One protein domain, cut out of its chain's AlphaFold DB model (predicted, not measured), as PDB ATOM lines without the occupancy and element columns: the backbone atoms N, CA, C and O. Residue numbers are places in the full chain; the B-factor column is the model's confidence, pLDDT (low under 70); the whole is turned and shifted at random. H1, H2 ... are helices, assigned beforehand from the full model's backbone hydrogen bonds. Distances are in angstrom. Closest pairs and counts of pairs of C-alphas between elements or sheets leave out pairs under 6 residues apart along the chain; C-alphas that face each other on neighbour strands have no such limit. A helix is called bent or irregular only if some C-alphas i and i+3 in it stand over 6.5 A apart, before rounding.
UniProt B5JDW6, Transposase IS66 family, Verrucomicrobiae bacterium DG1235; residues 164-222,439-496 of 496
ATOM      1  N   GLU A 164     241.529 220.579 221.047       94.31
ATOM      2  CA  GLU A 164     242.566 221.589 221.270       94.31
ATOM      3  C   GLU A 164     243.836 220.988 221.873       94.31
ATOM      4  O   GLU A 164     244.943 221.278 221.419       94.31
ATOM      5  N   LEU A 165     243.687 220.134 222.891       94.44
ATOM      6  CA  LEU A 165     244.828 219.494 223.536       94.44
ATOM      7  C   LEU A 165     245.484 218.476 222.597       94.44
ATOM      8  O   LEU A 165     246.710 218.401 222.528       94.44
ATOM      9  N   VAL A 166     244.681 217.719 221.844       96.12
ATOM     10  CA  VAL A 166     245.202 216.787 220.835       96.12
ATOM     11  C   VAL A 166     245.968 217.546 219.746       96.12
ATOM     12  O   VAL A 166     247.087 217.154 219.411       96.12
ATOM     13  N   ALA A 167     245.420 218.658 219.247       96.81
ATOM     14  CA  ALA A 167     246.078 219.511 218.262       96.81
ATOM     15  C   ALA A 167     247.417 220.051 218.782       96.81
ATOM     16  O   ALA A 167     248.422 219.939 218.082       96.81
ATOM     17  N   GLN A 168     247.472 220.535 220.029       95.75
ATOM     18  CA  GLN A 168     248.720 221.015 220.632       95.75
ATOM     19  C   GLN A 168     249.798 219.927 220.673       95.75
ATOM     20  O   GLN A 168     250.946 220.185 220.314       95.75
ATOM     21  N   VAL A 169     249.440 218.707 221.088       96.62
ATOM     22  CA  VAL A 169     250.374 217.570 221.168       96.62
ATOM     23  C   VAL A 169     250.922 217.204 219.785       96.62
ATOM     24  O   VAL A 169     252.124 216.955 219.639       96.62
ATOM     25  N   VAL A 170     250.053 217.193 218.766       97.00
ATOM     26  CA  VAL A 170     250.422 216.922 217.369       97.00
ATOM     27  C   VAL A 170     251.351 218.009 216.836       97.00
ATOM     28  O   VAL A 170     252.444 217.694 216.372       97.00
ATOM     29  N   VAL A 171     250.970 219.280 216.940       96.44
ATOM     30  CA  VAL A 171     251.754 220.407 216.412       96.44
ATOM     31  C   VAL A 171     253.105 220.495 217.111       96.44
ATOM     32  O   VAL A 171     254.131 220.472 216.437       96.44
ATOM     33  N   SER A 172     253.133 220.407 218.443       95.44
ATOM     34  CA  SER A 172     254.390 220.382 219.203       95.44
ATOM     35  C   SER A 172     255.324 219.267 218.714       95.44
ATOM     36  O   SER A 172     256.540 219.428 218.652       95.44
ATOM     37  N   LYS A 173     254.784 218.101 218.340       94.88
ATOM     38  CA  LYS A 173     255.596 216.972 217.868       94.88
ATOM     39  C   LYS A 173     256.060 217.115 216.421       94.88
ATOM     40  O   LYS A 173     257.220 216.819 216.133       94.88
ATOM     41  N   TYR A 174     255.160 217.475 215.515       94.31
ATOM     42  CA  TYR A 174     255.397 217.406 214.073       94.31
ATOM     43  C   TYR A 174     255.841 218.748 213.489       94.31
ATOM     44  O   TYR A 174     256.704 218.747 212.616       94.31
ATOM     45  N   ALA A 175     255.341 219.868 214.018       93.56
ATOM     46  CA  ALA A 175     255.764 221.205 213.622       93.56
ATOM     47  C   ALA A 175     257.022 221.664 214.371       93.56
ATOM     48  O   ALA A 175     257.949 222.138 213.719       93.56
ATOM     49  N   ASP A 176     257.061 221.466 215.695       93.56
ATOM     50  CA  ASP A 176     258.139 221.972 216.572       93.56
ATOM     51  C   ASP A 176     259.172 220.894 216.933       93.56
ATOM     52  O   ASP A 176     260.118 221.117 217.692       93.56
ATOM     53  N   HIS A 177     258.998 219.688 216.386       93.31
ATOM     54  CA  HIS A 177     259.915 218.561 216.552       93.31
ATOM     55  C   HIS A 177     260.155 218.151 218.016       93.31
ATOM     56  O   HIS A 177     261.214 217.604 218.346       93.31
ATOM     57  N   GLN A 178     259.179 218.382 218.898       93.56
ATOM     58  CA  GLN A 178     259.263 218.075 220.319       93.56
ATOM     59  C   GLN A 178     258.840 216.622 220.613       93.56
ATOM     60  O   GLN A 178     257.662 216.274 220.474       93.56
ATOM     61  N   PRO A 179     259.751 215.752 221.095       93.62
ATOM     62  CA  PRO A 179     259.416 214.381 221.462       93.62
ATOM     63  C   PRO A 179     258.376 214.319 222.586       93.62
ATOM     64  O   PRO A 179     258.378 215.144 223.501       93.62
ATOM     65  N   LEU A 180     257.541 213.275 222.581       94.75
ATOM     66  CA  LEU A 180     256.438 213.134 223.544       94.75
ATOM     67  C   LEU A 180     256.901 213.062 225.007       94.75
ATOM     68  O   LEU A 180     256.217 213.583 225.877       94.75
ATOM     69  N   TYR A 181     258.072 212.480 225.292       93.81
ATOM     70  CA  TYR A 181     258.616 212.468 226.660       93.81
ATOM     71  C   TYR A 181     258.964 213.884 227.153       93.81
ATOM     72  O   TYR A 181     258.864 214.186 228.340       93.81
ATOM     73  N   ARG A 182     259.364 214.777 226.236       94.62
ATOM     74  CA  ARG A 182     259.682 216.171 226.554       94.62
ATOM     75  C   ARG A 182     258.408 216.973 226.776       94.62
ATOM     76  O   ARG A 182     258.373 217.803 227.674       94.62
ATOM     77  N   GLN A 183     257.363 216.704 225.989       95.44
ATOM     78  CA  GLN A 183     256.023 217.247 226.241       95.44
ATOM     79  C   GLN A 183     255.503 216.820 227.620       95.44
ATOM     80  O   GLN A 183     255.121 217.682 228.401       95.44
ATOM     81  N   GLU A 184     255.591 215.530 227.968       95.81
ATOM     82  CA  GLU A 184     255.233 215.029 229.306       95.81
ATOM     83  C   GLU A 184     255.981 215.777 230.423       95.81
ATOM     84  O   GLU A 184     255.362 216.222 231.390       95.81
ATOM     85  N   SER A 185     257.300 215.946 230.283       95.06
ATOM     86  CA  SER A 185     258.111 216.673 231.266       95.06
ATOM     87  C   SER A 185     257.689 218.139 231.398       95.06
ATOM     88  O   SER A 185     257.564 218.645 232.512       95.06
ATOM     89  N   ILE A 186     257.406 218.821 230.283       93.75
ATOM     90  CA  ILE A 186     256.938 220.214 230.280       93.75
ATOM     91  C   ILE A 186     255.568 220.339 230.949       93.75
ATOM     92  O   ILE A 186     255.397 221.202 231.808       93.75
ATOM     93  N   TYR A 187     254.619 219.460 230.625       93.94
ATOM     94  CA  TYR A 187     253.290 219.468 231.239       93.94
ATOM     95  C   TYR A 187     253.366 219.257 232.751       93.94
ATOM     96  O   TYR A 187     252.719 219.986 233.504       93.94
ATOM     97  N   ARG A 188     254.231 218.345 233.208       93.62
ATOM     98  CA  ARG A 188     254.441 218.095 234.637       93.62
ATOM     99  C   ARG A 188     255.126 219.268 235.342       93.62
ATOM    100  O   ARG A 188     254.626 219.729 236.358       93.62
ATOM    101  N   SER A 189     256.261 219.732 234.820       92.50
ATOM    102  CA  SER A 189     257.134 220.698 235.509       92.50
ATOM    103  C   SER A 189     256.637 222.140 235.453       92.50
ATOM    104  O   SER A 189     256.797 222.865 236.427       92.50
ATOM    105  N   ARG A 190     256.037 222.565 234.334       90.69
ATOM    106  CA  ARG A 190     255.623 223.964 234.126       90.69
ATOM    107  C   ARG A 190     254.146 224.206 234.400       90.69
ATOM    108  O   ARG A 190     253.765 225.335 234.675       90.69
ATOM    109  N   HIS A 191     253.322 223.162 234.307       90.06
ATOM    110  CA  HIS A 191     251.865 223.289 234.404       90.06
ATOM    111  C   HIS A 191     251.245 222.411 235.500       90.06
ATOM    112  O   HIS A 191     250.035 222.461 235.701       90.06
ATOM    113  N   GLY A 192     252.037 221.583 236.196       90.50
ATOM    114  CA  GLY A 192     251.536 220.668 237.227       90.50
ATOM    115  C   GLY A 192     250.625 219.552 236.697       90.50
ATOM    116  O   GLY A 192     249.974 218.864 237.481       90.50
ATOM    117  N   VAL A 193     250.558 219.343 235.375       91.62
ATOM    118  CA  VAL A 193     249.656 218.369 234.745       91.62
ATOM    119  C   VAL A 193     250.415 217.090 234.410       91.62
ATOM    120  O   VAL A 193     251.323 217.074 233.581       91.62
ATOM    121  N   THR A 194     250.012 215.977 235.021       93.75
ATOM    122  CA  THR A 194     250.628 214.672 234.756       93.75
ATOM    123  C   THR A 194     249.876 213.927 233.657       93.75
ATOM    124  O   THR A 194     248.779 213.419 233.877       93.75
ATOM    125  N   ILE A 195     250.491 213.828 232.476       94.31
ATOM    126  CA  ILE A 195     249.975 213.059 231.336       94.31
ATOM    127  C   ILE A 195     251.032 212.021 230.939       94.31
ATOM    128  O   ILE A 195     252.078 212.404 230.416       94.31
ATOM    129  N   PRO A 196     250.790 210.715 231.155       94.75
ATOM    130  CA  PRO A 196     251.757 209.683 230.795       94.75
ATOM    131  C   PRO A 196     252.059 209.674 229.292       94.75
ATOM    132  O   PRO A 196     251.139 209.767 228.472       94.75
ATOM    133  N   ARG A 197     253.320 209.434 228.902       93.56
ATOM    134  CA  ARG A 197     253.723 209.302 227.486       93.56
ATOM    135  C   ARG A 197     252.848 208.339 226.681       93.56
ATOM    136  O   ARG A 197     252.543 208.616 225.526       93.56
ATOM    137  N   ARG A 198     252.423 207.217 227.275       93.75
ATOM    138  CA  ARG A 198     251.538 206.239 226.616       93.75
ATOM    139  C   ARG A 198     250.213 206.871 226.176       93.75
ATOM    140  O   ARG A 198     249.714 206.551 225.102       93.75
ATOM    141  N   THR A 199     249.667 207.774 226.986       94.75
ATOM    142  CA  THR A 199     248.444 208.521 226.676       94.75
ATOM    143  C   THR A 199     248.679 209.492 225.524       94.75
ATOM    144  O   THR A 199     247.887 209.514 224.587       94.75
ATOM    145  N   LEU A 200     249.809 210.210 225.525       95.44
ATOM    146  CA  LEU A 200     250.191 211.088 224.414       95.44
ATOM    147  C   LEU A 200     250.339 210.316 223.094       95.44
ATOM    148  O   LEU A 200     249.847 210.772 222.067       95.44
ATOM    149  N   CYS A 201     250.957 209.127 223.108       94.19
ATOM    150  CA  CYS A 201     251.046 208.273 221.916       94.19
ATOM    151  C   CYS A 201     249.655 207.910 221.374       94.19
ATOM    152  O   CYS A 201     249.403 208.070 220.183       94.19
ATOM    153  N   ARG A 202     248.734 207.498 222.257       94.56
ATOM    154  CA  ARG A 202     247.353 207.162 221.878       94.56
ATOM    155  C   ARG A 202     246.603 208.350 221.280       94.56
ATOM    156  O   ARG A 202     245.825 208.162 220.355       94.56
ATOM    157  N   TRP A 203     246.824 209.564 221.785       95.94
ATOM    158  CA  TRP A 203     246.210 210.769 221.216       95.94
ATOM    159  C   TRP A 203     246.766 211.121 219.840       95.94
ATOM    160  O   TRP A 203     246.001 211.511 218.966       95.94
ATOM    161  N   VAL A 204     248.067 210.922 219.615       96.38
ATOM    162  CA  VAL A 204     248.684 211.089 218.290       96.38
ATOM    163  C   VAL A 204     248.104 210.086 217.283       96.38
ATOM    164  O   VAL A 204     247.745 210.467 216.173       96.38
ATOM    165  N   GLU A 205     247.948 208.821 217.675       95.19
ATOM    166  CA  GLU A 205     247.296 207.796 216.843       95.19
ATOM    167  C   GLU A 205     245.812 208.104 216.594       95.19
ATOM    168  O   GLU A 205     245.316 207.931 215.483       95.19
ATOM    169  N   LEU A 206     245.093 208.584 217.614       95.44
ATOM    170  CA  LEU A 206     243.703 209.022 217.484       95.44
ATOM    171  C   LEU A 206     243.574 210.169 216.478       95.44
ATOM    172  O   LEU A 206     242.702 210.108 215.617       95.44
ATOM    173  N   ALA A 207     244.453 211.171 216.559       96.75
ATOM    174  CA  ALA A 207     244.473 212.278 215.613       96.75
ATOM    175  C   ALA A 207     244.690 211.774 214.184       96.75
ATOM    176  O   ALA A 207     243.908 212.106 213.303       96.75
ATOM    177  N   ALA A 208     245.693 210.921 213.957       97.12
ATOM    178  CA  ALA A 208     245.967 210.397 212.621       97.12
ATOM    179  C   ALA A 208     244.784 209.614 212.034       97.12
ATOM    180  O   ALA A 208     244.486 209.794 210.860       97.12
ATOM    181  N   ARG A 209     244.073 208.811 212.839       96.00
ATOM    182  CA  ARG A 209     242.870 208.090 212.380       96.00
ATOM    183  C   ARG A 209     241.758 209.032 211.930       96.00
ATOM    184  O   ARG A 209     241.172 208.817 210.880       96.00
ATOM    185  N   TRP A 210     241.483 210.083 212.701       95.75
ATOM    186  CA  TRP A 210     240.471 211.074 212.322       95.75
ATOM    187  C   TRP A 210     240.872 211.870 211.085       95.75
ATOM    188  O   TRP A 210     240.029 212.207 210.265       95.75
ATOM    189  N   LEU A 211     242.161 212.151 210.944       97.12
ATOM    190  CA  LEU A 211     242.715 212.949 209.861       97.12
ATOM    191  C   LEU A 211     242.970 212.149 208.566       97.12
ATOM    192  O   LEU A 211     243.199 212.742 207.510       97.12
ATOM    193  N   GLU A 212     242.906 210.819 208.625       96.62
ATOM    194  CA  GLU A 212     243.151 209.915 207.498       96.62
ATOM    195  C   GLU A 212     242.253 210.182 206.274       96.62
ATOM    196  O   GLU A 212     242.793 210.214 205.169       96.62
ATOM    197  N   PRO A 213     240.938 210.460 206.398       96.56
ATOM    198  CA  PRO A 213     240.102 210.788 205.241       96.56
ATOM    199  C   PRO A 213     240.579 212.034 204.485       96.56
ATOM    200  O   PRO A 213     240.576 212.046 203.255       96.56
ATOM    201  N   VAL A 214     241.040 213.067 205.202       97.00
ATOM    202  CA  VAL A 214     241.585 214.289 204.583       97.00
ATOM    203  C   VAL A 214     242.896 213.972 203.863       97.00
ATOM    204  O   VAL A 214     243.092 214.391 202.726       97.00
ATOM    205  N   TYR A 215     243.765 213.179 204.492       96.75
ATOM    206  CA  TYR A 215     245.007 212.696 203.886       96.75
ATOM    207  C   TYR A 215     244.757 211.892 202.597       96.75
ATOM    208  O   TYR A 215     245.411 212.131 201.582       96.75
ATOM    209  N   MET A 216     243.773 210.992 202.600       94.94
ATOM    210  CA  MET A 216     243.405 210.204 201.418       94.94
ATOM    211  C   MET A 216     242.836 211.076 200.294       94.94
ATOM    212  O   MET A 216     243.167 210.869 199.128       94.94
ATOM    213  N   GLU A 217     242.037 212.091 200.626       94.75
ATOM    214  CA  GLU A 217     241.541 213.054 199.637       94.75
ATOM    215  C   GLU A 217     242.676 213.892 199.026       94.75
ATOM    216  O   GLU A 217     242.669 214.144 197.818       94.75
ATOM    217  N   MET A 218     243.689 214.270 199.815       94.44
ATOM    218  CA  MET A 218     244.896 214.929 199.298       94.44
ATOM    219  C   MET A 218     245.648 214.021 198.313       94.44
ATOM    220  O   MET A 218     246.022 214.480 197.233       94.44
ATOM    221  N   ILE A 219     245.816 212.728 198.633       92.44
ATOM    222  CA  ILE A 219     246.420 211.753 197.708       92.44
ATOM    223  C   ILE A 219     245.621 211.691 196.410       92.44
ATOM    224  O   ILE A 219     246.193 211.863 195.335       92.44
ATOM    225  N   ARG A 220     244.301 211.502 196.506       90.25
ATOM    226  CA  ARG A 220     243.416 211.358 195.345       90.25
ATOM    227  C   ARG A 220     243.509 212.561 194.405       90.25
ATOM    228  O   ARG A 220     243.622 212.386 193.195       90.25
ATOM    229  N   ARG A 221     243.492 213.785 194.945       89.12
ATOM    230  CA  ARG A 221     243.636 215.020 194.152       89.12
ATOM    231  C   ARG A 221     244.986 215.105 193.458       89.12
ATOM    232  O   ARG A 221     245.045 215.453 192.284       89.12
ATOM    233  N   ARG A 222     246.057 214.733 194.159       89.69
ATOM    234  CA  ARG A 222     247.417 214.745 193.619       89.69
ATOM    235  C   ARG A 222     247.585 213.796 192.425       89.69
ATOM    236  O   ARG A 222     248.408 214.076 191.560       89.69
ATOM    237  N   SER A 439     253.493 203.257 213.494       90.81
ATOM    238  CA  SER A 439     253.801 204.640 213.888       90.81
ATOM    239  C   SER A 439     254.407 205.460 212.742       90.81
ATOM    240  O   SER A 439     254.323 206.693 212.759       90.81
ATOM    241  N   GLY A 440     255.007 204.793 211.750       92.94
ATOM    242  CA  GLY A 440     255.477 205.390 210.503       92.94
ATOM    243  C   GLY A 440     254.321 205.950 209.686       92.94
ATOM    244  O   GLY A 440     254.329 207.137 209.362       92.94
ATOM    245  N   ARG A 441     253.267 205.151 209.469       94.00
ATOM    246  CA  ARG A 441     252.033 205.600 208.796       94.00
ATOM    247  C   ARG A 441     251.359 206.756 209.536       94.00
ATOM    248  O   ARG A 441     251.063 207.776 208.922       94.00
ATOM    249  N   THR A 442     251.184 206.640 210.854       95.62
ATOM    250  CA  THR A 442     250.649 207.724 211.703       95.62
ATOM    251  C   THR A 442     251.436 209.017 211.507       95.62
ATOM    252  O   THR A 442     250.865 210.093 211.351       95.62
ATOM    253  N   SER A 443     252.764 208.918 211.478       95.19
ATOM    254  CA  SER A 443     253.633 210.077 211.293       95.19
ATOM    255  C   SER A 443     253.537 210.661 209.885       95.19
ATOM    256  O   SER A 443     253.546 211.879 209.759       95.19
ATOM    257  N   ALA A 444     253.389 209.831 208.851       95.56
ATOM    258  CA  ALA A 444     253.203 210.280 207.474       95.56
ATOM    259  C   ALA A 444     251.915 211.112 207.305       95.56
ATOM    260  O   ALA A 444     251.956 212.211 206.749       95.56
ATOM    261  N   ILE A 445     250.794 210.650 207.871       97.25
ATOM    262  CA  ILE A 445     249.513 211.382 207.855       97.25
ATOM    263  C   ILE A 445     249.667 212.755 208.525       97.25
ATOM    264  O   ILE A 445     249.271 213.782 207.974       97.25
ATOM    265  N   LEU A 446     250.283 212.787 209.710       96.88
ATOM    266  CA  LEU A 446     250.407 214.013 210.498       96.88
ATOM    267  C   LEU A 446     251.410 215.002 209.896       96.88
ATOM    268  O   LEU A 446     251.108 216.192 209.841       96.88
ATOM    269  N   PHE A 447     252.558 214.534 209.391       95.81
ATOM    270  CA  PHE A 447     253.491 215.390 208.653       95.81
ATOM    271  C   PHE A 447     252.838 215.983 207.405       95.81
ATOM    272  O   PHE A 447     252.993 217.175 207.166       95.81
ATOM    273  N   THR A 448     252.054 215.193 206.665       96.75
ATOM    274  CA  THR A 448     251.345 215.674 205.469       96.75
ATOM    275  C   THR A 448     250.470 216.875 205.783       96.75
ATOM    276  O   THR A 448     250.575 217.903 205.119       96.75
ATOM    277  N   LEU A 449     249.634 216.783 206.816       97.06
ATOM    278  CA  LEU A 449     248.702 217.857 207.148       97.06
ATOM    279  C   LEU A 449     249.393 219.069 207.766       97.06
ATOM    280  O   LEU A 449     249.053 220.195 207.415       97.06
ATOM    281  N   VAL A 450     250.372 218.854 208.647       96.06
ATOM    282  CA  VAL A 450     251.106 219.945 209.304       96.06
ATOM    283  C   VAL A 450     251.962 220.716 208.302       96.06
ATOM    284  O   VAL A 450     251.884 221.940 208.244       96.06
ATOM    285  N   GLU A 451     252.762 220.024 207.493       94.44
ATOM    286  CA  GLU A 451     253.677 220.682 206.556       94.44
ATOM    287  C   GLU A 451     252.928 221.283 205.361       94.44
ATOM    288  O   GLU A 451     253.291 222.362 204.895       94.44
ATOM    289  N   SER A 452     251.826 220.668 204.920       94.94
ATOM    290  CA  SER A 452     250.958 221.288 203.911       94.94
ATOM    291  C   SER A 452     250.239 222.527 204.457       94.94
ATOM    292  O   SER A 452     250.193 223.543 203.770       94.94
ATOM    293  N   ALA A 453     249.755 222.517 205.707       94.94
ATOM    294  CA  ALA A 453     249.173 223.712 206.328       94.94
ATOM    295  C   ALA A 453     250.173 224.881 206.371       94.94
ATOM    296  O   ALA A 453     249.844 225.980 205.922       94.94
ATOM    297  N   LYS A 454     251.417 224.623 206.801       92.94
ATOM    298  CA  LYS A 454     252.499 225.625 206.793       92.94
ATOM    299  C   LYS A 454     252.760 226.184 205.393       92.94
ATOM    300  O   LYS A 454     252.893 227.393 205.234       92.94
ATOM    301  N   ARG A 455     252.813 225.321 204.372       91.56
ATOM    302  CA  ARG A 455     253.045 225.726 202.973       91.56
ATOM    303  C   ARG A 455     251.984 226.676 202.438       91.56
ATOM    304  O   ARG A 455     252.316 227.589 201.688       91.56
ATOM    305  N   HIS A 456     250.733 226.486 202.844       92.50
ATOM    306  CA  HIS A 456     249.635 227.376 202.467       92.50
ATOM    307  C   HIS A 456     249.503 228.613 203.368       92.50
ATOM    308  O   HIS A 456     248.587 229.411 203.167       92.50
ATOM    309  N   GLY A 457     250.413 228.802 204.332       92.06
ATOM    310  CA  GLY A 457     250.409 229.939 205.256       92.06
ATOM    311  C   GLY A 457     249.342 229.851 206.349       92.06
ATOM    312  O   GLY A 457     248.956 230.873 206.907       92.06
ATOM    313  N   LEU A 458     248.832 228.651 206.638       94.19
ATOM    314  CA  LEU A 458     247.884 228.422 207.725       94.19
ATOM    315  C   LEU A 458     248.629 228.184 209.041       94.19
ATOM    316  O   LEU A 458     249.656 227.504 209.055       94.19
ATOM    317  N   ASP A 459     248.061 228.661 210.154       94.50
ATOM    318  CA  ASP A 459     248.486 228.237 211.490       94.50
ATOM    319  C   ASP A 459     248.210 226.728 211.663       94.50
ATOM    320  O   ASP A 459     247.039 226.315 211.648       94.50
ATOM    321  N   PRO A 460     249.246 225.880 211.840       96.06
ATOM    322  CA  PRO A 460     249.058 224.441 211.985       96.06
ATOM    323  C   PRO A 460     248.189 224.076 213.188       96.06
ATOM    324  O   PRO A 460     247.433 223.106 213.117       96.06
ATOM    325  N   TYR A 461     248.260 224.843 214.280       96.56
ATOM    326  CA  TYR A 461     247.433 224.599 215.457       96.56
ATOM    327  C   TYR A 461     245.960 224.872 215.180       96.56
ATOM    328  O   TYR A 461     245.134 223.974 215.364       96.56
ATOM    329  N   GLY A 462     245.631 226.063 214.684       95.50
ATOM    330  CA  GLY A 462     244.277 226.441 214.303       95.50
ATOM    331  C   GLY A 462     243.659 225.464 213.307       95.50
ATOM    332  O   GLY A 462     242.532 225.011 213.516       95.50
ATOM    333  N   TYR A 463     244.419 225.069 212.283       96.69
ATOM    334  CA  TYR A 463     243.963 224.129 211.263       96.69
ATOM    335  C   TYR A 463     243.674 222.730 211.828       96.69
ATOM    336  O   TYR A 463     242.559 222.227 211.680       96.69
ATOM    337  N   ILE A 464     244.633 222.105 212.525       97.56
ATOM    338  CA  ILE A 464     244.443 220.755 213.084       97.56
ATOM    339  C   ILE A 464     243.334 220.746 214.142       97.56
ATOM    340  O   ILE A 464     242.530 219.814 214.177       97.56
ATOM    341  N   LYS A 465     243.256 221.787 214.981       96.25
ATOM    342  CA  LYS A 465     242.178 221.961 215.963       96.25
ATOM    343  C   LYS A 465     240.812 221.954 215.284       96.25
ATOM    344  O   LYS A 465     239.928 221.215 215.714       96.25
ATOM    345  N   GLU A 466     240.643 222.751 214.232       94.81
ATOM    346  CA  GLU A 466     239.356 222.872 213.551       94.81
ATOM    347  C   GLU A 466     238.966 221.582 212.828       94.81
ATOM    348  O   GLU A 466     237.807 221.171 212.895       94.81
ATOM    349  N   LEU A 467     239.930 220.882 212.221       95.44
ATOM    350  CA  LEU A 467     239.681 219.555 211.663       95.44
ATOM    351  C   LEU A 467     239.179 218.581 212.725       95.44
ATOM    352  O   LEU A 467     238.126 217.976 212.554       95.44
ATOM    353  N   LEU A 468     239.894 218.449 213.842       95.12
ATOM    354  CA  LEU A 468     239.515 217.528 214.915       95.12
ATOM    355  C   LEU A 468     238.173 217.897 215.573       95.12
ATOM    356  O   LEU A 468     237.519 217.028 216.144       95.12
ATOM    357  N   ARG A 469     237.750 219.164 215.496       93.25
ATOM    358  CA  ARG A 469     236.430 219.615 215.958       93.25
ATOM    359  C   ARG A 469     235.320 219.250 214.974       93.25
ATOM    360  O   ARG A 469     234.276 218.783 215.404       93.25
ATOM    361  N   ARG A 470     235.543 219.467 213.674       92.38
ATOM    362  CA  ARG A 470     234.523 219.287 212.629       92.38
ATOM    363  C   ARG A 470     234.358 217.845 212.178       92.38
ATOM    364  O   ARG A 470     233.253 217.461 211.820       92.38
ATOM    365  N   LEU A 471     235.441 217.072 212.138       92.62
ATOM    366  CA  LEU A 471     235.445 215.733 211.546       92.62
ATOM    367  C   LEU A 471     234.458 214.747 212.182       92.62
ATOM    368  O   LEU A 471     233.870 214.003 211.405       92.62
ATOM    369  N   PRO A 472     234.229 214.739 213.513       90.38
ATOM    370  CA  PRO A 472     233.189 213.901 214.106       90.38
ATOM    371  C   PRO A 472     231.819 214.117 213.455       90.38
ATOM    372  O   PRO A 472     231.219 213.149 213.012       90.38
ATOM    373  N   GLU A 473     231.430 215.381 213.273       88.81
ATOM    374  CA  GLU A 473     230.117 215.791 212.749       88.81
ATOM    375  C   GLU A 473     230.068 215.866 211.208       88.81
ATOM    376  O   GLU A 473     229.026 216.165 210.620       88.81
ATOM    377  N   SER A 474     231.201 215.658 210.529       88.50
ATOM    378  CA  SER A 474     231.315 215.859 209.083       88.50
ATOM    379  C   SER A 474     230.936 214.610 208.296       88.50
ATOM    380  O   SER A 474     231.275 213.484 208.647       88.50
ATOM    381  N   THR A 475     230.317 214.823 207.140       89.00
ATOM    382  CA  THR A 475     230.069 213.758 206.159       89.00
ATOM    383  C   THR A 475     231.227 213.629 205.167       89.00
ATOM    384  O   THR A 475     231.969 214.584 204.922       89.00
ATOM    385  N   ASN A 476     231.345 212.468 204.512       87.56
ATOM    386  CA  ASN A 476     232.383 212.211 203.499       87.56
ATOM    387  C   ASN A 476     232.409 213.261 202.368       87.56
ATOM    388  O   ASN A 476     233.472 213.569 201.836       87.56
ATOM    389  N   TRP A 477     231.261 213.860 202.036       90.69
ATOM    390  CA  TRP A 477     231.136 214.903 201.008       90.69
ATOM    391  C   TRP A 477     231.804 216.232 201.377       90.69
ATOM    392  O   TRP A 477     232.129 217.022 200.493       90.69
ATOM    393  N   GLN A 478     232.020 216.491 202.668       92.50
ATOM    394  CA  GLN A 478     232.621 217.733 203.159       92.50
ATOM    395  C   GLN A 478     234.151 217.649 203.250       92.50
ATOM    396  O   GLN A 478     234.817 218.683 203.222       92.50
ATOM    397  N   ILE A 479     234.730 216.442 203.277       93.56
ATOM    398  CA  ILE A 479     236.185 216.205 203.360       93.56
ATOM    399  C   ILE A 479     236.999 216.971 202.298       93.56
ATOM    400  O   ILE A 479     238.010 217.577 202.659       93.56
ATOM    401  N   PRO A 480     236.574 217.059 201.020       93.88
ATOM    402  CA  PRO A 480     237.292 217.835 200.006       93.88
ATOM    403  C   PRO A 480     237.479 219.322 200.368       93.88
ATOM    404  O   PRO A 480     238.460 219.949 199.953       93.88
ATOM    405  N   GLN A 481     236.573 219.898 201.159       93.75
ATOM    406  CA  GLN A 481     236.630 221.299 201.596       93.75
ATOM    407  C   GLN A 481     237.550 221.503 202.808       93.75
ATOM    408  O   GLN A 481     237.917 222.631 203.119       93.75
ATOM    409  N   LEU A 482     237.930 220.414 203.480       94.50
ATOM    410  CA  LEU A 482     238.746 220.419 204.692       94.50
ATOM    411  C   LEU A 482     240.249 220.278 204.416       94.50
ATOM    412  O   LEU A 482     241.039 220.324 205.347       94.50
ATOM    413  N   THR A 483     240.662 220.104 203.159       94.88
ATOM    414  CA  THR A 483     242.088 220.035 202.786       94.88
ATOM    415  C   THR A 483     242.813 221.372 203.026       94.88
ATOM    416  O   THR A 483     242.175 222.425 202.924       94.88
ATOM    417  N   PRO A 484     244.140 221.379 203.282       94.69
ATOM    418  CA  PRO A 484     244.879 222.611 203.584       94.69
ATOM    419  C   PRO A 484     244.751 223.654 202.468       94.69
ATOM    420  O   PRO A 484     244.438 224.817 202.722       94.69
ATOM    421  N   SER A 485     244.903 223.213 201.217       93.00
ATOM    422  CA  SER A 485     244.748 224.048 200.027       93.00
ATOM    423  C   SER A 485     243.338 224.645 199.892       93.00
ATOM    424  O   SER A 485     243.199 225.805 199.502       93.00
ATOM    425  N   ALA A 486     242.281 223.896 200.229       93.00
ATOM    426  CA  ALA A 486     240.904 224.395 200.187       93.00
ATOM    427  C   ALA A 486     240.622 225.418 201.296       93.00
ATOM    428  O   ALA A 486     240.055 226.477 201.022       93.00
ATOM    429  N   VAL A 487     241.067 225.144 202.526       93.62
ATOM    430  CA  VAL A 487     240.901 226.060 203.664       93.62
ATOM    431  C   VAL A 487     241.658 227.366 203.427       93.62
ATOM    432  O   VAL A 487     241.104 228.441 203.635       93.62
ATOM    433  N   ALA A 488     242.884 227.303 202.908       92.19
ATOM    434  CA  ALA A 488     243.657 228.500 202.589       92.19
ATOM    435  C   ALA A 488     243.009 229.358 201.495       92.19
ATOM    436  O   ALA A 488     243.022 230.585 201.589       92.19
ATOM    437  N   LYS A 489     242.405 228.736 200.474       90.88
ATOM    438  CA  LYS A 489     241.626 229.459 199.455       90.88
ATOM    439  C   LYS A 489     240.391 230.126 200.061       90.88
ATOM    440  O   LYS A 489     240.139 231.286 199.757       90.88
ATOM    441  N   SER A 490     239.672 229.427 200.940       90.44
ATOM    442  CA  SER A 490     238.506 229.970 201.649       90.44
ATOM    443  C   SER A 490     238.873 231.172 202.527       90.44
ATOM    444  O   SER A 490     238.251 232.223 202.430       90.44
ATOM    445  N   ASN A 491     239.950 231.072 203.316       88.88
ATOM    446  CA  ASN A 491     240.410 232.172 204.170       88.88
ATOM    447  C   ASN A 491     240.810 233.410 203.359       88.88
ATOM    448  O   ASN A 491     240.506 234.526 203.763       88.88
ATOM    449  N   LYS A 492     241.454 233.219 202.199       85.44
ATOM    450  CA  LYS A 492     241.783 234.323 201.284       85.44
ATOM    451  C   LYS A 492     240.537 234.963 200.676       85.44
ATOM    452  O   LYS A 492     240.521 236.174 200.522       85.44
ATOM    453  N   ALA A 493     239.519 234.168 200.347       82.94
ATOM    454  CA  ALA A 493     238.258 234.675 199.813       82.94
ATOM    455  C   ALA A 493     237.443 235.461 200.853       82.94
ATOM    456  O   ALA A 493     236.752 236.391 200.477       82.94
ATOM    457  N   ASN A 494     237.539 235.109 202.139       80.38
ATOM    458  CA  ASN A 494     236.854 235.830 203.219       80.38
ATOM    459  C   ASN A 494     237.587 237.105 203.673       80.38
ATOM    460  O   ASN A 494     237.001 237.917 204.381       80.38
ATOM    461  N   ALA A 495     238.875 237.237 203.343       73.56
ATOM    462  CA  ALA A 495     239.702 238.391 203.701       73.56
ATOM    463  C   ALA A 495     239.788 239.452 202.587       73.56
ATOM    464  O   ALA A 495     240.295 240.544 202.838       73.56
ATOM    465  N   ALA A 496     239.353 239.105 201.371       59.16
ATOM    466  CA  ALA A 496     239.213 240.004 200.227       59.16
ATOM    467  C   ALA A 496     237.781 240.540 200.167       59.16
ATOM    468  O   ALA A 496     237.628 241.711 199.759       59.16
TER     469      ALA A 496
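AT A GLANCE: This is residues 164 to 222 and 439 to 496 of the 496 residues of the protein "Transposase IS66 family" of Verrucomicrobiae bacterium DG1235 (UniProt B5JDW6). The long bent helix H3 makes a base, and three mutually touching, crossed helices, H1, H4 and H5, form a core over it, with H1 and H4 packing on H3. H2 packs with residues 180 to 184 on the H3a end of H3 that begins at residue 197, the short H6 packs on the arm H3b, closest at Val 214 just past the bend, and H7 points away from the body and touches H4 with residues 484 to 485 alone. The printed part has 117 residues with seven named helices, H1 to H7 in order along the chain, and no named strand; the class is all helix. It is compact, with a radius of gyration of the C-alphas of 14.7 A, and spans 43 by 30 by 25 A.

HOW THE PARTS SIT: H3, residues 197 to 222, was assigned as one helix by its hydrogen bonds, but it is bent: C-alphas 210 and 213 are 7.1 A apart. Its arms, H3a of residues 197 to 210 and H3b of residues 213 to 222, stand at a steep tilt of 53 degrees. H1, residues 164 to 174, touches H3a about perpendicular, at 83 degrees; the closest C-alphas, of Val 166 and Trp 203, are 6.1 A apart. H4, residues 439 to 455, touches H3a at a steep tilt of 66 degrees, the same way, closest at the C-alphas of Ala 208 and Thr 442, 5.5 A. H5, residues 460 to 470, touches H1 at a steep tilt of 43 degrees, opposite ways, closest at the C-alphas of Ala 167 and Lys 465, 5.1 A. H2, residues 180 to 191, touches H3a with residues 180 to 184 alone, closest at the C-alphas of Tyr 181 and Arg 197, 5.9 A. H6, residues 479 to 482, touches H3b, closest at the C-alphas of Val 214 and Ile 479, 5.9 A. H7, residues 484 to 495, touches H4 at a shallow tilt of 27 degrees, the same way, closest at the C-alphas of Ala 453 and Pro 484, 5.2 A. H2 and H7 are apart. Every O i to N i+4 pair is within hydrogen-bond range in H1, H2, H3a, H3b, H4, H5 and H7; H6 is too short for such a pair.

IN THESE COORDINATES: H3a is 20.2 A long from C-alpha 197 at (253.723, 209.302, 227.486), and H3b is 14.3 A. H4 is 23.8 A long, and H7, 16.6 A, ends with C-alpha 495 at (239.702, 238.391, 203.701). H1 begins with C-alpha 164 at (242.566, 221.589, 221.270).

THE WHOLE: The C-alphas farthest apart, of Pro 196 and Ala 496, are 44.8 A apart. Residues 223 to 438 are not printed, and C-alphas 222 and 439 are 23.5 A apart across this cut. Of the links that are printed whole, none is long. The mean pLDDT of the printed part is 93.3; residue 496, the chain's last, is under 70.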